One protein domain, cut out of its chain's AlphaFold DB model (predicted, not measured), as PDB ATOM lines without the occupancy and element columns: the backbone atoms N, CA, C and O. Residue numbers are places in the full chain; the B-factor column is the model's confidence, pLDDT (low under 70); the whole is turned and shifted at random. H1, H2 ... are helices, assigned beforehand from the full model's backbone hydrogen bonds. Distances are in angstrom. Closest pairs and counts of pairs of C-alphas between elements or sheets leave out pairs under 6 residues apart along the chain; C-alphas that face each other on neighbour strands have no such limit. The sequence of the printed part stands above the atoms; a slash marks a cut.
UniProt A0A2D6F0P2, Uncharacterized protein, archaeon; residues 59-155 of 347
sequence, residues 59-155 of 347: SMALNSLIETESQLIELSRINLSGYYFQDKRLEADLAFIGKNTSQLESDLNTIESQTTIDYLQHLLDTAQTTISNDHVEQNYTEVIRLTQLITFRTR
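What this domain is: This is residues 59 to 155 of the 347 residues of an uncharacterized protein of archaeon (UniProt A0A2D6F0P2). Three helices, H1, H2 and H5, stand side by side as an up-and-down bundle, each running against the one before it in the chain. The helical hairpin of H3 and H4 lies crosswise near one end of the bundle, with H4 next to it and H3 beyond H4. The printed part has 97 residues, with five named helices in the order H1 to H5 and no named strand: all helix. It is compact, with a radius of gyration of the C-alphas of 13.0 A, and spans 36 by 32 by 23 A.

How they stand to each other: Begin with H1, residues 59 to 77. It touches H5, residues 140 to 155, closest at C-alphas 61 and 144, 5.6 A apart, at a shallow tilt of 26 degrees, the same way. H2, residues 83 to 97, is the hub; it forms a hairpin with H1, closest at C-alphas 61 and 96, 7.3 A apart. H2 touches H5 at C-alphas 92 and 143, the closest, 4.8 A apart. H4, residues 114 to 129, touches H2 with residues 123 to 127 alone, about perpendicular at 87 degrees; the closest C-alphas, 93 and 123, are 6.7 A apart. H3, residues 102 to 108, forms a hairpin with H4, closest at C-alphas 108 and 117, 6.0 A apart; H3 is apart from H1 and H5. In each helix, every O i to N i+4 pair is within hydrogen-bond range.

Where its parts are: Find C-alpha 59 at (306.560, 385.483, 268.379); from there H1 runs 27.7 A. H2 measures 20.8 A, H3 10.1 A and H4 22.6 A. H5, 22.6 A, ends at C-alpha 155, (302.843, 373.503, 288.827).

The domain as a whole: The C-alphas farthest apart, 78 and 102, are 36.7 A apart. The printed part has no cut, no link is long, and no printed residue is under 70 in pLDDT.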
ATOM      1  N   SER A  59     305.296 385.922 267.769       95.44
ATOM      2  CA  SER A  59     306.560 385.483 268.379       95.44
ATOM      3  C   SER A  59     306.389 385.109 269.854       95.44
ATOM      4  O   SER A  59     306.907 384.079 270.275       95.44
ATOM      5  N   MET A  60     305.617 385.885 270.626       96.38
ATOM      6  CA  MET A  60     305.313 385.541 272.019       96.38
ATOM      7  C   MET A  60     304.554 384.220 272.118       96.38
ATOM      8  O   MET A  60     304.956 383.357 272.887       96.38
ATOM      9  N   ALA A  61     303.510 384.039 271.306       96.94
ATOM     10  CA  ALA A  61     302.732 382.806 271.285       96.94
ATOM     11  C   ALA A  61     303.593 381.585 270.907       96.94
ATOM     12  O   ALA A  61     303.511 380.556 271.574       96.94
ATOM     13  N   LEU A  62     304.474 381.715 269.907       97.31
ATOM     14  CA  LEU A  62     305.401 380.648 269.512       97.31
ATOM     15  C   LEU A  62     306.377 380.295 270.640       97.31
ATOM     16  O   LEU A  62     306.563 379.122 270.952       97.31
ATOM     17  N   ASN A  63     306.967 381.302 271.289       97.06
ATOM     18  CA  ASN A  63     307.881 381.082 272.408       97.06
ATOM     19  C   ASN A  63     307.172 380.408 273.592       97.06
ATOM     20  O   ASN A  63     307.718 379.469 274.168       97.06
ATOM     21  N   SER A  64     305.946 380.829 273.922       97.38
ATOM     22  CA  SER A  64     305.137 380.199 274.974       97.38
ATOM     23  C   SER A  64     304.794 378.745 274.650       97.38
ATOM     24  O   SER A  64     304.782 377.897 275.546       97.38
ATOM     25  N   LEU A  65     304.548 378.433 273.373       98.12
ATOM     26  CA  LEU A  65     304.365 377.059 272.933       98.12
ATOM     27  C   LEU A  65     305.653 376.248 273.119       98.12
ATOM     28  O   LEU A  65     305.600 375.195 273.747       98.12
ATOM     29  N   ILE A  66     306.805 376.725 272.655       98.00
ATOM     30  CA  ILE A  66     308.084 376.009 272.809       98.00
ATOM     31  C   ILE A  66     308.418 375.773 274.290       98.00
ATOM     32  O   ILE A  66     308.810 374.669 274.668       98.00
ATOM     33  N   GLU A  67     308.214 376.772 275.151       97.81
ATOM     34  CA  GLU A  67     308.417 376.630 276.598       97.81
ATOM     35  C   GLU A  67     307.501 375.552 277.190       97.81
ATOM     36  O   GLU A  67     307.948 374.689 277.949       97.81
ATOM     37  N   THR A  68     306.229 375.559 276.789       97.75
ATOM     38  CA  THR A  68     305.255 374.549 277.212       97.75
ATOM     39  C   THR A  68     305.666 373.145 276.746       97.75
ATOM     40  O   THR A  68     305.497 372.201 277.510       97.75
ATOM     41  N   GLU A  69     306.283 372.988 275.564       97.25
ATOM     42  CA  GLU A  69     306.801 371.683 275.097       97.25
ATOM     43  C   GLU A  69     307.821 371.126 276.080       97.25
ATOM     44  O   GLU A  69     307.728 369.983 276.525       97.25
ATOM     45  N   SER A  70     308.783 371.970 276.457       96.69
ATOM     46  CA  SER A  70     309.843 371.596 277.385       96.69
ATOM     47  C   SER A  70     309.261 371.157 278.729       96.69
ATOM     48  O   SER A  70     309.679 370.134 279.271       96.69
ATOM     49  N   GLN A  71     308.255 371.877 279.239       96.94
ATOM     50  CA  GLN A  71     307.561 371.515 280.479       96.94
ATOM     51  C   GLN A  71     306.829 370.167 280.367       96.94
ATOM     52  O   GLN A  71     306.877 369.354 281.290       96.94
ATOM     53  N   LEU A  72     306.164 369.892 279.241       96.12
ATOM     54  CA  LEU A  72     305.461 368.623 279.029       96.12
ATOM     55  C   LEU A  72     306.429 367.443 278.884       96.12
ATOM     56  O   LEU A  72     306.157 366.360 279.408       96.12
ATOM     57  N   ILE A  73     307.585 367.655 278.251       95.88
ATOM     58  CA  ILE A  73     308.670 366.668 278.214       95.88
ATOM     59  C   ILE A  73     309.141 366.354 279.638       95.88
ATOM     60  O   ILE A  73     309.303 365.182 279.978       95.88
ATOM     61  N   GLU A  74     309.323 367.360 280.496       94.69
ATOM     62  CA  GLU A  74     309.679 367.143 281.903       94.69
ATOM     63  C   GLU A  74     308.612 366.340 282.657       94.69
ATOM     64  O   GLU A  74     308.955 365.359 283.319       94.69
ATOM     65  N   LEU A  75     307.325 366.665 282.483       95.19
ATOM     66  CA  LEU A  75     306.226 365.888 283.069       95.19
ATOM     67  C   LEU A  75     306.198 364.438 282.569       95.19
ATOM     68  O   LEU A  75     305.935 363.519 283.345       95.19
ATOM     69  N   SER A  76     306.494 364.200 281.289       95.50
ATOM     70  CA  SER A  76     306.540 362.843 280.733       95.50
ATOM     71  C   SER A  76     307.627 361.980 281.383       95.50
ATOM     72  O   SER A  76     307.406 360.795 281.628       95.50
ATOM     73  N   ARG A  77     308.771 362.573 281.759       95.94
ATOM     74  CA  ARG A  77     309.886 361.858 282.410       95.94
ATOM     75  C   ARG A  77     309.515 361.310 283.785       95.94
ATOM     76  O   ARG A  77     310.098 360.320 284.216       95.94
ATOM     77  N   ILE A  78     308.553 361.943 284.451       95.19
ATOM     78  CA  ILE A  78     308.010 361.516 285.748       95.19
ATOM     79  C   ILE A  78     306.649 360.817 285.613       95.19
ATOM     80  O   ILE A  78     305.958 360.620 286.606       95.19
ATOM     81  N   ASN A  79     306.269 360.404 284.397       94.12
ATOM     82  CA  ASN A  79     305.004 359.728 284.089       94.12
ATOM     83  C   ASN A  79     303.741 360.537 284.446       94.12
ATOM     84  O   ASN A  79     302.695 359.958 284.731       94.12
ATOM     85  N   LEU A  80     303.815 361.871 284.400       92.25
ATOM     86  CA  LEU A  80     302.674 362.771 284.620       92.25
ATOM     87  C   LEU A  80     302.063 363.320 283.322       92.25
ATOM     88  O   LEU A  80     301.176 364.174 283.371       92.25
ATOM     89  N   SER A  81     302.500 362.838 282.153       79.94
ATOM     90  CA  SER A  81     301.918 363.220 280.862       79.94
ATOM     91  C   SER A  81     300.503 362.648 280.710       79.94
ATOM     92  O   SER A  81     300.308 361.527 280.238       79.94
ATOM     93  N   GLY A  82     299.512 363.414 281.155       87.94
ATOM     94  CA  GLY A  82     298.097 363.084 281.039       87.94
ATOM     95  C   GLY A  82     297.446 363.571 279.743       87.94
ATOM     96  O   GLY A  82     297.876 364.573 279.170       87.94
ATOM     97  N   TYR A  83     296.355 362.910 279.336       93.94
ATOM     98  CA  TYR A  83     295.493 363.332 278.221       93.94
ATOM     99  C   TYR A  83     295.082 364.807 278.307       93.94
ATOM    100  O   TYR A  83     295.129 365.502 277.302       93.94
ATOM    101  N   TYR A  84     294.791 365.330 279.506       95.06
ATOM    102  CA  TYR A  84     294.452 366.745 279.688       95.06
ATOM    103  C   TYR A  84     295.513 367.696 279.113       95.06
ATOM    104  O   TYR A  84     295.174 368.689 278.469       95.06
ATOM    105  N   PHE A  85     296.796 367.416 279.353       96.31
ATOM    106  CA  PHE A  85     297.879 368.279 278.887       96.31
ATOM    107  C   PHE A  85     298.057 368.193 277.375       96.31
ATOM    108  O   PHE A  85     298.257 369.222 276.739       96.31
ATOM    109  N   GLN A  86     297.943 366.990 276.812       95.88
ATOM    110  CA  GLN A  86     298.017 366.761 275.367       95.88
ATOM    111  C   GLN A  86     296.850 367.436 274.637       95.88
ATOM    112  O   GLN A  86     297.070 368.138 273.655       95.88
ATOM    113  N   ASP A  87     295.633 367.319 275.166       96.56
ATOM    114  CA  ASP A  87     294.442 367.948 274.592       96.56
ATOM    115  C   ASP A  87     294.553 369.477 274.619       96.56
ATOM    116  O   ASP A  87     294.299 370.149 273.620       96.56
ATOM    117  N   LYS A  88     294.979 370.053 275.753       97.50
ATOM    118  CA  LYS A  88     295.152 371.510 275.878       97.50
ATOM    119  C   LYS A  88     296.307 372.037 275.040       97.50
ATOM    120  O   LYS A  88     296.247 373.170 274.568       97.50
ATOM    121  N   ARG A  89     297.345 371.224 274.861       97.56
ATOM    122  CA  ARG A  89     298.464 371.516 273.971       97.56
ATOM    123  C   ARG A  89     298.001 371.585 272.523       97.56
ATOM    124  O   ARG A  89     298.232 372.603 271.881       97.56
ATOM    125  N   LEU A  90     297.278 370.567 272.067       96.75
ATOM    126  CA  LEU A  90     296.705 370.522 270.727       96.75
ATOM    127  C   LEU A  90     295.769 371.713 270.475       96.75
ATOM    128  O   LEU A  90     295.859 372.355 269.436       96.75
ATOM    129  N   GLU A  91     294.918 372.062 271.443       96.62
ATOM    130  CA  GLU A  91     294.049 373.244 271.360       96.62
ATOM    131  C   GLU A  91     294.861 374.540 271.167       96.62
ATOM    132  O   GLU A  91     294.497 375.389 270.351       96.62
ATOM    133  N   ALA A  92     295.997 374.670 271.862       97.88
ATOM    134  CA  ALA A  92     296.900 375.807 271.709       97.88
ATOM    135  C   ALA A  92     297.624 375.800 270.350       97.88
ATOM    136  O   ALA A  92     297.742 376.848 269.718       97.88
ATOM    137  N   ASP A  93     298.062 374.637 269.868       97.50
ATOM    138  CA  ASP A  93     298.705 374.497 268.559       97.50
ATOM    139  C   ASP A  93     297.737 374.873 267.430       97.50
ATOM    140  O   ASP A  93     298.074 375.680 266.561       97.50
ATOM    141  N   LEU A  94     296.494 374.388 267.484       96.50
ATOM    142  CA  LEU A  94     295.451 374.728 266.515       96.50
ATOM    143  C   LEU A  94     295.106 376.223 266.532       96.50
ATOM    144  O   LEU A  94     294.950 376.826 265.467       96.50
ATOM    145  N   ALA A  95     295.048 376.848 267.713       96.81
ATOM    146  CA  ALA A  95     294.843 378.293 267.841       96.81
ATOM    147  C   ALA A  95     296.008 379.117 267.253       96.81
ATOM    148  O   ALA A  95     295.793 380.232 266.764       96.81
ATOM    149  N   PHE A  96     297.236 378.585 267.268       97.25
ATOM    150  CA  PHE A  96     298.413 379.228 266.678       97.25
ATOM    151  C   PHE A  96     298.463 379.083 265.151       97.25
ATOM    152  O   PHE A  96     298.709 380.062 264.434       97.25
ATOM    153  N   ILE A  97     298.213 377.866 264.653       96.06
ATOM    154  CA  ILE A  97     298.178 377.538 263.221       96.06
ATOM    155  C   ILE A  97     297.073 378.353 262.536       96.06
ATOM    156  O   ILE A  97     297.309 379.020 261.524       96.06
ATOM    157  N   GLY A  98     295.872 378.346 263.118       95.25
ATOM    158  CA  GLY A  98     294.686 378.940 262.519       95.25
ATOM    159  C   GLY A  98     294.321 378.305 261.170       95.25
ATOM    160  O   GLY A  98     294.604 377.140 260.907       95.25
ATOM    161  N   LYS A  99     293.722 379.093 260.268       94.25
ATOM    162  CA  LYS A  99     293.386 378.656 258.895       94.25
ATOM    163  C   LYS A  99     294.507 378.861 257.874       94.25
ATOM    164  O   LYS A  99     294.369 378.432 256.732       94.25
ATOM    165  N   ASN A 100     295.577 379.569 258.239       91.00
ATOM    166  CA  ASN A 100     296.595 380.022 257.294       91.00
ATOM    167  C   ASN A 100     297.954 379.352 257.539       91.00
ATOM    168  O   ASN A 100     298.817 379.895 258.229       91.00
ATOM    169  N   THR A 101     298.165 378.197 256.912       93.62
ATOM    170  CA  THR A 101     299.426 377.445 256.999       93.62
ATOM    171  C   THR A 101     300.586 378.113 256.258       93.62
ATOM    172  O   THR A 101     301.738 377.876 256.615       93.62
ATOM    173  N   SER A 102     300.331 379.010 255.296       95.06
ATOM    174  CA  SER A 102     301.405 379.639 254.511       95.06
ATOM    175  C   SER A 102     302.315 380.526 255.366       95.06
ATOM    176  O   SER A 102     303.482 380.731 255.041       95.06
ATOM    177  N   GLN A 103     301.798 381.058 256.480       94.38
ATOM    178  CA  GLN A 103     302.613 381.812 257.435       94.38
ATOM    179  C   GLN A 103     303.641 380.921 258.146       94.38
ATOM    180  O   GLN A 103     304.762 381.367 258.365       94.38
ATOM    181  N   LEU A 104     303.300 379.666 258.460       95.06
ATOM    182  CA  LEU A 104     304.234 378.723 259.094       95.06
ATOM    183  C   LEU A 104     305.398 378.378 258.159       95.06
ATOM    184  O   LEU A 104     306.547 378.367 258.590       95.06
ATOM    185  N   GLU A 105     305.112 378.158 256.874       95.38
ATOM    186  CA  GLU A 105     306.141 377.914 255.854       95.38
ATOM    187  C   GLU A 105     307.078 379.121 255.692       95.38
ATOM    188  O   GLU A 105     308.289 378.964 255.541       95.38
ATOM    189  N   SER A 106     306.535 380.340 255.761       95.62
ATOM    190  CA  SER A 106     307.340 381.564 255.730       95.62
ATOM    191  C   SER A 106     308.254 381.686 256.953       95.62
ATOM    192  O   SER A 106     309.423 382.052 256.810       95.62
ATOM    193  N   ASP A 107     307.749 381.373 258.149       95.25
ATOM    194  CA  ASP A 107     308.531 381.438 259.389       95.25
ATOM    195  C   ASP A 107     309.695 380.435 259.371       95.25
ATOM    196  O   ASP A 107     310.816 380.776 259.751       95.25
ATOM    197  N   LEU A 108     309.458 379.232 258.840       96.00
ATOM    198  CA  LEU A 108     310.464 378.178 258.671       96.00
ATOM    199  C   LEU A 108     311.667 378.609 257.826       96.00
ATOM    200  O   LEU A 108     312.789 378.197 258.104       96.00
ATOM    201  N   ASN A 109     311.447 379.462 256.826       95.31
ATOM    202  CA  ASN A 109     312.518 379.985 255.977       95.31
ATOM    203  C   ASN A 109     313.284 381.158 256.614       95.31
ATOM    204  O   ASN A 109     314.325 381.556 256.096       95.31
ATOM    205  N   THR A 110     312.762 381.737 257.701       94.94
ATOM    206  CA  THR A 110     313.292 382.973 258.306       94.94
ATOM    207  C   THR A 110     314.066 382.715 259.604       94.94
ATOM    208  O   THR A 110     314.906 383.526 259.989       94.94
ATOM    209  N   ILE A 111     313.792 381.612 260.304       95.19
ATOM    210  CA  ILE A 111     314.328 381.345 261.645       95.19
ATOM    211  C   ILE A 111     315.574 380.453 261.586       95.19
ATOM    212  O   ILE A 111     315.587 379.433 260.913       95.19
ATOM    213  N   GLU A 112     316.607 380.811 262.358       93.00
ATOM    214  CA  GLU A 112     317.883 380.073 262.416       93.00
ATOM    215  C   GLU A 112     317.960 379.049 263.566       93.00
ATOM    216  O   GLU A 112     318.803 378.153 263.560       93.00
ATOM    217  N   SER A 113     317.107 379.173 264.587       96.81
ATOM    218  CA  SER A 113     317.141 378.303 265.768       96.81
ATOM    219  C   SER A 113     316.581 376.913 265.459       96.81
ATOM    220  O   SER A 113     315.384 376.778 265.200       96.81
ATOM    221  N   GLN A 114     317.417 375.873 265.574       96.81
ATOM    222  CA  GLN A 114     317.019 374.484 265.312       96.81
ATOM    223  C   GLN A 114     315.803 374.048 266.141       96.81
ATOM    224  O   GLN A 114     314.879 373.464 265.595       96.81
ATOM    225  N   THR A 115     315.745 374.399 267.431       95.62
ATOM    226  CA  THR A 115     314.603 374.040 268.294       95.62
ATOM    227  C   THR A 115     313.297 374.667 267.815       95.62
ATOM    228  O   THR A 115     312.233 374.074 267.949       95.62
ATOM    229  N   THR A 116     313.374 375.872 267.247       97.12
ATOM    230  CA  THR A 116     312.203 376.563 266.699       97.12
ATOM    231  C   THR A 116     311.792 375.964 265.359       97.12
ATOM    232  O   THR A 116     310.602 375.802 265.111       97.12
ATOM    233  N   ILE A 117     312.763 375.597 264.516       97.19
ATOM    234  CA  ILE A 117     312.528 374.891 263.249       97.19
ATOM    235  C   ILE A 117     311.823 373.556 263.511       97.19
ATOM    236  O   ILE A 117     310.779 373.303 262.912       97.19
ATOM    237  N   ASP A 118     312.345 372.744 264.434       97.25
ATOM    238  CA  ASP A 118     311.770 371.442 264.795       97.25
ATOM    239  C   ASP A 118     310.322 371.604 265.291       97.25
ATOM    240  O   ASP A 118     309.425 370.862 264.891       97.25
ATOM    241  N   TYR A 119     310.066 372.632 266.109       97.38
ATOM    242  CA  TYR A 119     308.723 372.915 266.610       97.38
ATOM    243  C   TYR A 119     307.761 373.399 265.512       97.38
ATOM    244  O   TYR A 119     306.607 372.979 265.458       97.38
ATOM    245  N   LEU A 120     308.217 374.256 264.595       97.38
ATOM    246  CA  LEU A 120     307.408 374.691 263.453       97.38
ATOM    247  C   LEU A 120     307.086 373.533 262.500       97.38
ATOM    248  O   LEU A 120     305.982 373.485 261.959       97.38
ATOM    249  N   GLN A 121     308.010 372.585 262.319       97.38
ATOM    250  CA  GLN A 121     307.748 371.356 261.567       97.38
ATOM    251  C   GLN A 121     306.667 370.508 262.242       97.38
ATOM    252  O   GLN A 121     305.755 370.048 261.558       97.38
ATOM    253  N   HIS A 122     306.712 370.367 263.570       97.06
ATOM    254  CA  HIS A 122     305.647 369.714 264.337       97.06
ATOM    255  C   HIS A 122     304.283 370.401 264.140       97.06
ATOM    256  O   HIS A 122     303.276 369.730 263.916       97.06
ATOM    257  N   LEU A 123     304.234 371.738 264.156       97.00
ATOM    258  CA  LEU A 123     302.996 372.479 263.889       97.00
ATOM    259  C   LEU A 123     302.478 372.273 262.457       97.00
ATOM    260  O   LEU A 123     301.268 372.180 262.257       97.00
ATOM    261  N   LEU A 124     303.365 372.184 261.460       96.56
ATOM    262  CA  LEU A 124     302.977 371.860 260.084       96.56
ATOM    263  C   LEU A 124     302.421 370.438 259.960       96.56
ATOM    264  O   LEU A 124     301.395 370.253 259.310       96.56
ATOM    265  N   ASP A 125     303.056 369.454 260.598       96.81
ATOM    266  CA  ASP A 125     302.565 368.071 260.636       96.81
ATOM    267  C   ASP A 125     301.189 367.990 261.321       96.81
ATOM    268  O   ASP A 125     300.241 367.401 260.796       96.81
ATOM    269  N   THR A 126     301.022 368.710 262.434       96.00
ATOM    270  CA  THR A 126     299.733 368.862 263.127       96.00
ATOM    271  C   THR A 126     298.674 369.474 262.203       96.00
ATOM    272  O   THR A 126     297.550 368.980 262.118       96.00
ATOM    273  N   ALA A 127     299.021 370.519 261.446       95.12
ATOM    274  CA  ALA A 127     298.104 371.154 260.501       95.12
ATOM    275  C   ALA A 127     297.674 370.211 259.362       95.12
ATOM    276  O   ALA A 127     296.525 370.264 258.930       95.12
ATOM    277  N   GLN A 128     298.582 369.356 258.880       94.75
ATOM    278  CA  GLN A 128     298.321 368.397 257.801       94.75
ATOM    279  C   GLN A 128     297.480 367.200 258.254       94.75
ATOM    280  O   GLN A 128     296.721 366.641 257.460       94.75
ATOM    281  N   THR A 129     297.622 366.798 259.515       95.31
ATOM    282  CA  THR A 129     296.900 365.661 260.103       95.31
ATOM    283  C   THR A 129     295.526 366.042 260.657       95.31
ATOM    284  O   THR A 129     294.651 365.181 260.767       95.31
ATOM    285  N   THR A 130     295.299 367.324 260.959       93.81
ATOM    286  CA  THR A 130     294.012 367.833 261.457       93.81
ATOM    287  C   THR A 130     292.953 367.876 260.350       93.81
ATOM    288  O   THR A 130     293.204 368.327 259.232       93.81
ATOM    289  N   ILE A 131     291.732 367.423 260.654       88.56
ATOM    290  CA  ILE A 131     290.609 367.416 259.706       88.56
ATOM    291  C   ILE A 131     290.189 368.860 259.399       88.56
ATOM    292  O   ILE A 131     290.041 369.683 260.297       88.56
ATOM    293  N   SER A 132     289.910 369.158 258.128       80.19
ATOM    294  CA  SER A 132     289.635 370.519 257.641       80.19
ATOM    295  C   SER A 132     288.459 371.253 258.306       80.19
ATOM    296  O   SER A 132     288.379 372.479 258.232       80.19
ATOM    297  N   ASN A 133     287.554 370.533 258.974       77.44
ATOM    298  CA  ASN A 133     286.428 371.118 259.706       77.44
ATOM    299  C   ASN A 133     286.788 371.582 261.129       77.44
ATOM    300  O   ASN A 133     286.011 372.333 261.714       77.44
ATOM    301  N   ASP A 134     287.949 371.190 261.658       84.69
ATOM    302  CA  ASP A 134     288.395 371.522 263.019       84.69
ATOM    303  C   ASP A 134     289.320 372.754 263.053       84.69
ATOM    304  O   ASP A 134     289.879 373.105 264.092       84.69
ATOM    305  N   HIS A 135     289.486 373.450 261.920       81.81
ATOM    306  CA  HIS A 135     290.318 374.649 261.860       81.81
ATOM    307  C   HIS A 135     289.692 375.820 262.628       81.81
ATOM    308  O   HIS A 135     288.685 376.410 262.220       81.81
ATOM    309  N   VAL A 136     290.356 376.193 263.719       92.75
ATOM    310  CA  VAL A 136     290.051 377.375 264.527       92.75
ATOM    311  C   VAL A 136     290.593 378.630 263.827       92.75
ATOM    312  O   VAL A 136     291.536 378.567 263.038       92.75
ATOM    313  N   GLU A 137     289.986 379.792 264.071       95.88
ATOM    314  CA  GLU A 137     290.594 381.064 263.662       95.88
ATOM    315  C   GLU A 137     291.890 381.309 264.440       95.88
ATOM    316  O   GLU A 137     291.990 380.980 265.622       95.88
ATOM    317  N   GLN A 138     292.879 381.915 263.783       96.38
ATOM    318  CA  GLN A 138     294.160 382.204 264.420       96.38
ATOM    319  C   GLN A 138     293.972 383.186 265.584       96.38
ATOM    320  O   GLN A 138     293.464 384.293 265.390       96.38
ATOM    321  N   ASN A 139     294.405 382.804 266.787       96.88
ATOM    322  CA  ASN A 139     294.229 383.613 267.991       96.88
ATOM    323  C   ASN A 139     295.418 383.474 268.952       96.88
ATOM    324  O   ASN A 139     295.437 382.613 269.828       96.88
ATOM    325  N   TYR A 140     296.397 384.373 268.831       96.25
ATOM    326  CA  TYR A 140     297.592 384.367 269.683       96.25
ATOM    327  C   TYR A 140     297.291 384.632 271.163       96.25
ATOM    328  O   TYR A 140     298.003 384.120 272.023       96.25
ATOM    329  N   THR A 141     296.243 385.400 271.478       96.62
ATOM    330  CA  THR A 141     295.820 385.623 272.869       96.62
ATOM    331  C   THR A 141     295.363 384.314 273.500       96.62
ATOM    332  O   THR A 141     295.729 384.013 274.635       96.62
ATOM    333  N   GLU A 142     294.619 383.505 272.746       96.69
ATOM    334  CA  GLU A 142     294.156 382.198 273.204       96.69
ATOM    335  C   GLU A 142     295.307 381.209 273.396       96.69
ATOM    336  O   GLU A 142     295.340 380.510 274.406       96.69
ATOM    337  N   VAL A 143     296.300 381.214 272.496       97.38
ATOM    338  CA  VAL A 143     297.532 380.423 272.661       97.38
ATOM    339  C   VAL A 143     298.197 380.749 273.995       97.38
ATOM    340  O   VAL A 143     298.435 379.847 274.796       97.38
ATOM    341  N   ILE A 144     298.431 382.038 274.271       97.12
ATOM    342  CA  ILE A 144     299.071 382.487 275.516       97.12
ATOM    343  C   ILE A 144     298.229 382.074 276.732       97.12
ATOM    344  O   ILE A 144     298.774 381.561 277.713       97.12
ATOM    345  N   ARG A 145     296.900 382.236 276.670       97.31
ATOM    346  CA  ARG A 145     295.975 381.826 277.739       97.31
ATOM    347  C   ARG A 145     296.068 380.329 278.029       97.31
ATOM    348  O   ARG A 145     296.154 379.937 279.194       97.31
ATOM    349  N   LEU A 146     296.065 379.495 276.992       97.62
ATOM    350  CA  LEU A 146     296.159 378.041 277.114       97.62
ATOM    351  C   LEU A 146     297.531 377.603 277.635       97.62
ATOM    352  O   LEU A 146     297.586 376.779 278.546       97.62
ATOM    353  N   THR A 147     298.633 378.191 277.163       97.75
ATOM    354  CA  THR A 147     299.981 377.884 277.679       97.75
ATOM    355  C   THR A 147     300.167 378.324 279.133       97.75
ATOM    356  O   THR A 147     300.781 377.603 279.920       97.75
ATOM    357  N   GLN A 148     299.577 379.457 279.539       97.44
ATOM    358  CA  GLN A 148     299.553 379.880 280.944       97.44
ATOM    359  C   GLN A 148     298.731 378.908 281.800       97.44
ATOM    360  O   GLN A 148     299.151 378.550 282.901       97.44
ATOM    361  N   LEU A 149     297.586 378.439 281.292       96.88
ATOM    362  CA  LEU A 149     296.760 377.439 281.969       96.88
ATOM    363  C   LEU A 149     297.500 376.105 282.121       96.88
ATOM    364  O   LEU A 149     297.463 375.515 283.200       96.88
ATOM    365  N   ILE A 150     298.183 375.636 281.073       97.19
ATOM    366  CA  ILE A 150     299.022 374.433 281.128       97.19
ATOM    367  C   ILE A 150     300.112 374.619 282.180       97.19
ATOM    368  O   ILE A 150     300.192 373.808 283.094       97.19
ATOM    369  N   THR A 151     300.862 375.723 282.134       97.50
ATOM    370  CA  THR A 151     301.903 376.042 283.126       97.50
ATOM    371  C   THR A 151     301.353 376.025 284.556       97.50
ATOM    372  O   THR A 151     301.956 375.441 285.458       97.50
ATOM    373  N   PHE A 152     300.186 376.636 284.785       96.88
ATOM    374  CA  PHE A 152     299.519 376.630 286.086       96.88
ATOM    375  C   PHE A 152     299.198 375.201 286.551       96.88
ATOM    376  O   PHE A 152     299.533 374.821 287.674       96.88
ATOM    377  N   ARG A 153     298.614 374.377 285.676       96.75
ATOM    378  CA  ARG A 153     298.277 372.978 285.981       96.75
ATOM    379  C   ARG A 153     299.508 372.100 286.183       96.75
ATOM    380  O   ARG A 153     299.489 371.258 287.073       96.75
ATOM    381  N   THR A 154     300.574 372.326 285.423       96.75
ATOM    382  CA  THR A 154     301.874 371.667 285.591       96.75
ATOM    383  C   THR A 154     302.416 371.908 286.995       96.75
ATOM    384  O   THR A 154     302.771 370.960 287.688       96.75
ATOM    385  N   ARG A 155     302.405 373.164 287.464       96.75
ATOM    386  CA  ARG A 155     302.843 373.503 288.827       96.75
ATOM    387  C   ARG A 155     301.995 372.816 289.892       96.75
ATOM    388  O   ARG A 155     302.554 372.275 290.837       96.75
TER     389      ARG A 155